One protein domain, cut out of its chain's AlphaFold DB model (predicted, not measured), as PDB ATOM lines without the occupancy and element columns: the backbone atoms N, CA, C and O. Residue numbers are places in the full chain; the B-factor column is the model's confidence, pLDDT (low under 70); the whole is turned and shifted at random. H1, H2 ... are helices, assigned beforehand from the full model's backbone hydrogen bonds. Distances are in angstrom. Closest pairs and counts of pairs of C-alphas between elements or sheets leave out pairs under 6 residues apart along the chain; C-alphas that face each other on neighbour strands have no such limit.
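This is residues 2 to 60 of the 67 residues of the protein "Antitoxin MazE family protein" of Tsukamurella spumae (UniProt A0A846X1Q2). A lone helix, H1, is joined by a long link with no named element, residues 17 to 33, to an L of two helices, H2 and H3, which meet in a corner at about a right angle. The middle between H1 and the L is open. The printed part has 59 residues, with three named helices in the order H1, H2, H3 and no named strand; its class is all helix. It is extended, with a radius of gyration of the C-alphas of 16.9 A, and flat, spanning 41 by 35 by 14 A.

H1, residues 3 to 16, is apart from H2, residues 34 to 47, and from H3, residues 49 to 60. H2 and H3 only just touch, with 3 pairs of C-alphas within 8 A, and only at the corner by their tight link. H2 touches H3 with residues 45 to 46 alone, and H3 touches H2 with residues 51 to 52 alone; the closest C-alphas of the two helices, those of Ala 45 and Thr 51, are 6.0 A apart. Their lines are about perpendicular, at 88 degrees. In H1, H2 and H3 every O i to N i+4 pair is within hydrogen-bond range.

H1 begins at C-alpha 3 (-37.498, 21.907, -33.347) and is 20.3 A long. H2 is 20.1 A long. H3, 16.6 A, ends at C-alpha 60 (-15.744, 2.393, -14.416).

The C-alphas farthest apart, those of Ser 2 and Leu 49, are 45.8 A apart. The printed part has no cut, the link from H1 to H2 is long, and no printed residue is under 70 in pLDDT.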
ATOM      1  N   SER A   2     -36.687  23.924 -37.773       91.50
ATOM      2  CA  SER A   2     -37.734  23.542 -36.819       91.50
ATOM      3  C   SER A   2     -37.141  22.779 -35.629       91.50
ATOM      4  O   SER A   2     -36.107  22.117 -35.753       91.50
ATOM      5  N   THR A   3     -37.817  22.797 -34.477       91.38
ATOM      6  CA  THR A   3     -37.498  21.907 -33.347       91.38
ATOM      7  C   THR A   3     -37.443  20.444 -33.798       91.38
ATOM      8  O   THR A   3     -36.567  19.706 -33.353       91.38
ATOM      9  N   LYS A   4     -38.322  20.041 -34.730       92.12
ATOM     10  CA  LYS A   4     -38.331  18.688 -35.313       92.12
ATOM     11  C   LYS A   4     -37.022  18.373 -36.039       92.12
ATOM     12  O   LYS A   4     -36.417  17.340 -35.767       92.12
ATOM     13  N   ASP A   5     -36.552  19.292 -36.878       94.25
ATOM     14  CA  ASP A   5     -35.309  19.133 -37.641       94.25
ATOM     15  C   ASP A   5     -34.096  19.037 -36.708       94.25
ATOM     16  O   ASP A   5     -33.198  18.223 -36.914       94.25
ATOM     17  N   ARG A   6     -34.082  19.838 -35.630       94.25
ATOM     18  CA  ARG A   6     -32.999  19.817 -34.633       94.25
ATOM     19  C   ARG A   6     -32.933  18.483 -33.902       94.25
ATOM     20  O   ARG A   6     -31.849  17.919 -33.764       94.25
ATOM     21  N   VAL A   7     -34.084  17.972 -33.466       93.31
ATOM     22  CA  VAL A   7     -34.180  16.666 -32.800       93.31
ATOM     23  C   VAL A   7     -33.787  15.539 -33.758       93.31
ATOM     24  O   VAL A   7     -33.073  14.626 -33.351       93.31
ATOM     25  N   ALA A   8     -34.195  15.608 -35.028       92.75
ATOM     26  CA  ALA A   8     -33.823  14.619 -36.037       92.75
ATOM     27  C   ALA A   8     -32.306  14.584 -36.272       92.75
ATOM     28  O   ALA A   8     -31.711  13.511 -36.186       92.75
ATOM     29  N   ARG A   9     -31.671  15.750 -36.473       94.81
ATOM     30  CA  ARG A   9     -30.216  15.862 -36.665       94.81
ATOM     31  C   ARG A   9     -29.433  15.333 -35.464       94.81
ATOM     32  O   ARG A   9     -28.485  14.580 -35.636       94.81
ATOM     33  N   HIS A  10     -29.850  15.685 -34.248       91.25
ATOM     34  CA  HIS A  10     -29.202  15.199 -33.029       91.25
ATOM     35  C   HIS A  10     -29.300  13.672 -32.898       91.25
ATOM     36  O   HIS A  10     -28.301  13.003 -32.652       91.25
ATOM     37  N   ARG A  11     -30.484  13.093 -33.146       93.81
ATOM     38  CA  ARG A  11     -30.659  11.633 -33.119       93.81
ATOM     39  C   ARG A  11     -29.906  10.915 -34.245       93.81
ATOM     40  O   ARG A  11     -29.646   9.727 -34.099       93.81
ATOM     41  N   ALA A  12     -29.633  11.567 -35.375       95.06
ATOM     42  CA  ALA A  12     -28.792  11.000 -36.431       95.06
ATOM     43  C   ALA A  12     -27.334  10.893 -35.961       95.06
ATOM     44  O   ALA A  12     -26.797   9.792 -35.959       95.06
ATOM     45  N   ALA A  13     -26.773  11.976 -35.415       94.56
ATOM     46  CA  ALA A  13     -25.418  11.980 -34.855       94.56
ATOM     47  C   ALA A  13     -25.236  10.940 -33.731       94.56
ATOM     48  O   ALA A  13     -24.244  10.223 -33.697       94.56
ATOM     49  N   LEU A  14     -26.219  10.794 -32.831       93.62
ATOM     50  CA  LEU A  14     -26.159   9.762 -31.784       93.62
ATOM     51  C   LEU A  14     -26.181   8.333 -32.354       93.62
ATOM     52  O   LEU A  14     -25.517   7.455 -31.812       93.62
ATOM     53  N   ARG A  15     -26.910   8.090 -33.452       93.69
ATOM     54  CA  ARG A  15     -26.912   6.774 -34.115       93.69
ATOM     55  C   ARG A  15     -25.593   6.470 -34.808       93.69
ATOM     56  O   ARG A  15     -25.177   5.319 -34.801       93.69
ATOM     57  N   GLU A  16     -24.946   7.477 -35.387       94.81
ATOM     58  CA  GLU A  16     -23.605   7.338 -35.970       94.81
ATOM     59  C   GLU A  16     -22.572   6.954 -34.901       94.81
ATOM     60  O   GLU A  16     -21.697   6.141 -35.176       94.81
ATOM     61  N   LYS A  17     -22.746   7.432 -33.660       92.69
ATOM     62  CA  LYS A  17     -21.979   6.997 -32.477       92.69
ATOM     63  C   LYS A  17     -22.380   5.610 -31.931       92.69
ATOM     64  O   LYS A  17     -21.948   5.230 -30.853       92.69
ATOM     65  N   GLY A  18     -23.241   4.858 -32.622       91.81
ATOM     66  CA  GLY A  18     -23.672   3.516 -32.203       91.81
ATOM     67  C   GLY A  18     -24.768   3.481 -31.127       91.81
ATOM     68  O   GLY A  18     -25.146   2.404 -30.670       91.81
ATOM     69  N   LEU A  19     -25.333   4.630 -30.738       92.44
ATOM     70  CA  LEU A  19     -26.331   4.706 -29.669       92.44
ATOM     71  C   LEU A  19     -27.745   4.453 -30.202       92.44
ATOM     72  O   LEU A  19     -28.170   4.991 -31.232       92.44
ATOM     73  N   ARG A  20     -28.529   3.681 -29.445       91.50
ATOM     74  CA  ARG A  20     -29.940   3.412 -29.747       91.50
ATOM     75  C   ARG A  20     -30.851   4.197 -28.799       91.50
ATOM     76  O   ARG A  20     -30.770   3.998 -27.591       91.50
ATOM     77  N   PRO A  21     -31.776   5.032 -29.309       92.38
ATOM     78  CA  PRO A  21     -32.740   5.704 -28.449       92.38
ATOM     79  C   PRO A  21     -33.715   4.687 -27.842       92.38
ATOM     80  O   PRO A  21     -34.299   3.877 -28.567       92.38
ATOM     81  N   ILE A  22     -33.933   4.774 -26.531       92.25
ATOM     82  CA  ILE A  22     -35.005   4.067 -25.823       92.25
ATOM     83  C   ILE A  22     -36.039   5.074 -25.319       92.25
ATOM     84  O   ILE A  22     -35.706   6.211 -24.990       92.25
ATOM     85  N   GLN A  23     -37.307   4.666 -25.298       92.25
ATOM     86  CA  GLN A  23     -38.388   5.442 -24.698       92.25
ATOM     87  C   GLN A  23     -38.849   4.716 -23.445       92.25
ATOM     88  O   GLN A  23     -39.251   3.556 -23.514       92.25
ATOM     89  N   ILE A  24     -38.776   5.411 -22.317       90.62
ATOM     90  CA  ILE A  24     -39.247   4.932 -21.024       90.62
ATOM     91  C   ILE A  24     -40.242   5.943 -20.464       90.62
ATOM     92  O   ILE A  24     -40.147   7.141 -20.742       90.62
ATOM     93  N   TRP A  25     -41.202   5.450 -19.692       92.56
ATOM     94  CA  TRP A  25     -42.088   6.300 -18.908       92.56
ATOM     95  C   TRP A  25     -41.415   6.593 -17.573       92.56
ATOM     96  O   TRP A  25     -40.955   5.676 -16.898       92.56
ATOM     97  N   VAL A  26     -41.348   7.870 -17.217       91.69
ATOM     98  CA  VAL A  26     -40.771   8.354 -15.957       91.69
ATOM     99  C   VAL A  26     -41.840   9.124 -15.179       91.69
ATOM    100  O   VAL A  26     -42.791   9.610 -15.804       91.69
ATOM    101  N   PRO A  27     -41.714   9.250 -13.845       90.94
ATOM    102  CA  PRO A  27     -42.602  10.102 -13.060       90.94
ATOM    103  C   PRO A  27     -42.633  11.541 -13.590       90.94
ATOM    104  O   PRO A  27     -41.639  12.044 -14.127       90.94
ATOM    105  N   ASP A  28     -43.772  12.219 -13.436       93.81
ATOM    106  CA  ASP A  28     -43.887  13.614 -13.856       93.81
ATOM    107  C   ASP A  28     -43.065  14.523 -12.939       93.81
ATOM    108  O   ASP A  28     -43.459  14.853 -11.824       93.81
ATOM    109  N   THR A  29     -41.928  14.976 -13.461       93.31
ATOM    110  CA  THR A  29     -41.009  15.903 -12.784       93.31
ATOM    111  C   THR A  29     -41.620  17.263 -12.421       93.31
ATOM    112  O   THR A  29     -41.006  18.023 -11.677       93.31
ATOM    113  N   ARG A  30     -42.803  17.601 -12.958       94.75
ATOM    114  CA  ARG A  30     -43.533  18.843 -12.652       94.75
ATOM    115  C   ARG A  30     -44.590  18.669 -11.568       94.75
ATOM    116  O   ARG A  30     -45.177  19.669 -11.159       94.75
ATOM    117  N   ALA A  31     -44.856  17.439 -11.136       94.75
ATOM    118  CA  ALA A  31     -45.795  17.191 -10.058       94.75
ATOM    119  C   ALA A  31     -45.313  17.872  -8.768       94.75
ATOM    120  O   ALA A  31     -44.116  17.901  -8.461       94.75
ATOM    121  N   GLU A  32     -46.256  18.416  -8.003       95.25
ATOM    122  CA  GLU A  32     -45.965  18.963  -6.682       95.25
ATOM    123  C   GLU A  32     -45.339  17.876  -5.793       95.25
ATOM    124  O   GLU A  32     -45.755  16.717  -5.817       95.25
ATOM    125  N   GLY A  33     -44.290  18.228  -5.048       92.94
ATOM    126  CA  GLY A  33     -43.571  17.290  -4.181       92.94
ATOM    127  C   GLY A  33     -42.555  16.381  -4.886       92.94
ATOM    128  O   GLY A  33     -41.751  15.757  -4.194       92.94
ATOM    129  N   PHE A  34     -42.495  16.348  -6.227       95.06
ATOM    130  CA  PHE A  34     -41.506  15.528  -6.945       95.06
ATOM    131  C   PHE A  34     -40.071  15.860  -6.520       95.06
ATOM    132  O   PHE A  34     -39.282  14.960  -6.251       95.06
ATOM    133  N   ALA A  35     -39.740  17.150  -6.413       94.81
ATOM    134  CA  ALA A  35     -38.401  17.583  -6.021       94.81
ATOM    135  C   ALA A  35     -38.027  17.132  -4.597       94.81
ATOM    136  O   ALA A  35     -36.889  16.725  -4.368       94.81
ATOM    137  N   GLU A  36     -38.972  17.164  -3.649       95.88
ATOM    138  CA  GLU A  36     -38.726  16.691  -2.281       95.88
ATOM    139  C   GLU A  36     -38.524  15.173  -2.257       95.88
ATOM    140  O   GLU A  36     -37.567  14.687  -1.651       95.88
ATOM    141  N   GLN A  37     -39.386  14.426  -2.952       94.31
ATOM    142  CA  GLN A  37     -39.288  12.971  -3.038       94.31
ATOM    143  C   GLN A  37     -37.976  12.542  -3.706       94.31
ATOM    144  O   GLN A  37     -37.240  11.733  -3.145       94.31
ATOM    145  N   ALA A  38     -37.635  13.141  -4.849       94.19
ATOM    146  CA  ALA A  38     -36.392  12.868  -5.563       94.19
ATOM    147  C   ALA A  38     -35.162  13.165  -4.693       94.19
ATOM    148  O   ALA A  38     -34.201  12.395  -4.694       94.19
ATOM    149  N   HIS A  39     -35.195  14.250  -3.911       94.12
ATOM    150  CA  HIS A  39     -34.126  14.562  -2.968       94.12
ATOM    151  C   HIS A  39     -34.008  13.502  -1.865       94.12
ATOM    152  O   HIS A  39     -32.912  12.990  -1.629       94.12
ATOM    153  N   ARG A  40     -35.124  13.126  -1.223       95.31
ATOM    154  CA  ARG A  40     -35.137  12.076  -0.189       95.31
ATOM    155  C   ARG A  40     -34.607  10.746  -0.720       95.31
ATOM    156  O   ARG A  40     -33.766  10.131  -0.072       95.31
ATOM    157  N   GLU A  41     -35.066  10.317  -1.892       92.81
ATOM    158  CA  GLU A  41     -34.620   9.071  -2.525       92.81
ATOM    159  C   GLU A  41     -33.134   9.108  -2.875       92.81
ATOM    160  O   GLU A  41     -32.427   8.139  -2.613       92.81
ATOM    161  N   SER A  42     -32.637  10.238  -3.384       90.88
ATOM    162  CA  SER A  42     -31.214  10.400  -3.710       90.88
ATOM    163  C   SER A  42     -30.324  10.250  -2.474       90.88
ATOM    164  O   SER A  42     -29.280   9.605  -2.541       90.88
ATOM    165  N   VAL A  43     -30.739  10.805  -1.329       92.94
ATOM    166  CA  VAL A  43     -30.006  10.664  -0.058       92.94
ATOM    167  C   VAL A  43     -29.980   9.206   0.407       92.94
ATOM    168  O   VAL A  43     -28.935   8.723   0.839       92.94
ATOM    169  N   ILE A  44     -31.105   8.496   0.296       91.44
ATOM    170  CA  ILE A  44     -31.194   7.071   0.654       91.44
ATOM    171  C   ILE A  44     -30.293   6.234  -0.260       91.44
ATOM    172  O   ILE A  44     -29.515   5.420   0.231       91.44
ATOM    173  N   ALA A  45     -30.359   6.471  -1.570       88.56
ATOM    174  CA  ALA A  45     -29.546   5.788  -2.570       88.56
ATOM    175  C   ALA A  45     -28.042   6.006  -2.323       88.56
ATOM    176  O   ALA A  45     -27.266   5.057  -2.344       88.56
ATOM    177  N   ALA A  46     -27.623   7.234  -2.005       86.44
ATOM    178  CA  ALA A  46     -26.221   7.546  -1.721       86.44
ATOM    179  C   ALA A  46     -25.683   6.874  -0.443       86.44
ATOM    180  O   ALA A  46     -24.479   6.633  -0.333       86.44
ATOM    181  N   ALA A  47     -26.554   6.590   0.529       88.75
ATOM    182  CA  ALA A  47     -26.184   5.926   1.777       88.75
ATOM    183  C   ALA A  47     -26.124   4.391   1.656       88.75
ATOM    184  O   ALA A  47     -25.552   3.733   2.526       88.75
ATOM    185  N   ASP A  48     -26.708   3.814   0.605       88.69
ATOM    186  CA  ASP A  48     -26.765   2.371   0.405       88.69
ATOM    187  C   ASP A  48     -25.476   1.821  -0.236       88.69
ATOM    188  O   ASP A  48     -25.057   2.216  -1.326       88.69
ATOM    189  N   LEU A  49     -24.854   0.850   0.440       77.00
ATOM    190  CA  LEU A  49     -23.603   0.225   0.000       77.00
ATOM    191  C   LEU A  49     -23.762  -0.550  -1.313       77.00
ATOM    192  O   LEU A  49     -22.810  -0.624  -2.089       77.00
ATOM    193  N   GLN A  50     -24.940  -1.129  -1.572       83.00
ATOM    194  CA  GLN A  50     -25.193  -1.825  -2.837       83.00
ATOM    195  C   GLN A  50     -25.280  -0.826  -3.991       83.00
ATOM    196  O   GLN A  50     -24.634  -1.013  -5.023       83.00
ATOM    197  N   THR A  51     -26.003   0.274  -3.785       83.50
ATOM    198  CA  THR A  51     -26.073   1.384  -4.739       83.50
ATOM    199  C   THR A  51     -24.689   1.962  -5.036       83.50
ATOM    200  O   THR A  51     -24.381   2.226  -6.196       83.50
ATOM    201  N   ARG A  52     -23.815   2.083  -4.026       84.44
ATOM    202  CA  ARG A  52     -22.433   2.545  -4.223       84.44
ATOM    203  C   ARG A  52     -21.640   1.644  -5.172       84.44
ATOM    204  O   ARG A  52     -21.047   2.151  -6.113       84.44
ATOM    205  N   ALA A  53     -21.674   0.326  -4.968       87.06
ATOM    206  CA  ALA A  53     -20.966  -0.621  -5.832       87.06
ATOM    207  C   ALA A  53     -21.490  -0.602  -7.279       87.06
ATOM    208  O   ALA A  53     -20.706  -0.689  -8.222       87.06
ATOM    209  N   VAL A  54     -22.808  -0.459  -7.463       88.56
ATOM    210  CA  VAL A  54     -23.418  -0.317  -8.794       88.56
ATOM    211  C   VAL A  54     -22.984   0.986  -9.460       88.56
ATOM    212  O   VAL A  54     -22.634   0.972 -10.636       88.56
ATOM    213  N   HIS A  55     -22.982   2.100  -8.725       85.56
ATOM    214  CA  HIS A  55     -22.552   3.394  -9.248       85.56
ATOM    215  C   HIS A  55     -21.069   3.380  -9.635       85.56
ATOM    216  O   HIS A  55     -20.730   3.799 -10.735       85.56
ATOM    217  N   ASP A  56     -20.200   2.847  -8.772       88.69
ATOM    218  CA  ASP A  56     -18.764   2.730  -9.042       88.69
ATOM    219  C   ASP A  56     -18.506   1.850 -10.283       88.69
ATOM    220  O   ASP A  56     -17.690   2.206 -11.127       88.69
ATOM    221  N   PHE A  57     -19.247   0.743 -10.446       89.56
ATOM    222  CA  PHE A  57     -19.183  -0.078 -11.660       89.56
ATOM    223  C   PHE A  57     -19.625   0.695 -12.905       89.56
ATOM    224  O   PHE A  57     -18.958   0.610 -13.929       89.56
ATOM    225  N   ILE A  58     -20.741   1.433 -12.834       89.94
ATOM    226  CA  ILE A  58     -21.232   2.231 -13.963       89.94
ATOM    227  C   ILE A  58     -20.168   3.243 -14.382       89.94
ATOM    228  O   ILE A  58     -19.845   3.287 -15.561       89.94
ATOM    229  N   GLU A  59     -19.602   4.007 -13.447       87.06
ATOM    230  CA  GLU A  59     -18.542   4.983 -13.736       87.06
ATOM    231  C   GLU A  59     -17.303   4.323 -14.365       87.06
ATOM    232  O   GLU A  59     -16.760   4.855 -15.329       87.06
ATOM    233  N   ASP A  60     -16.894   3.143 -13.883       90.50
ATOM    234  CA  ASP A  60     -15.744   2.393 -14.416       90.50
ATOM    235  C   ASP A  60     -15.957   1.904 -15.860       90.50
ATOM    236  O   ASP A  60     -15.041   1.953 -16.679       90.50
TER     237      ASP A  60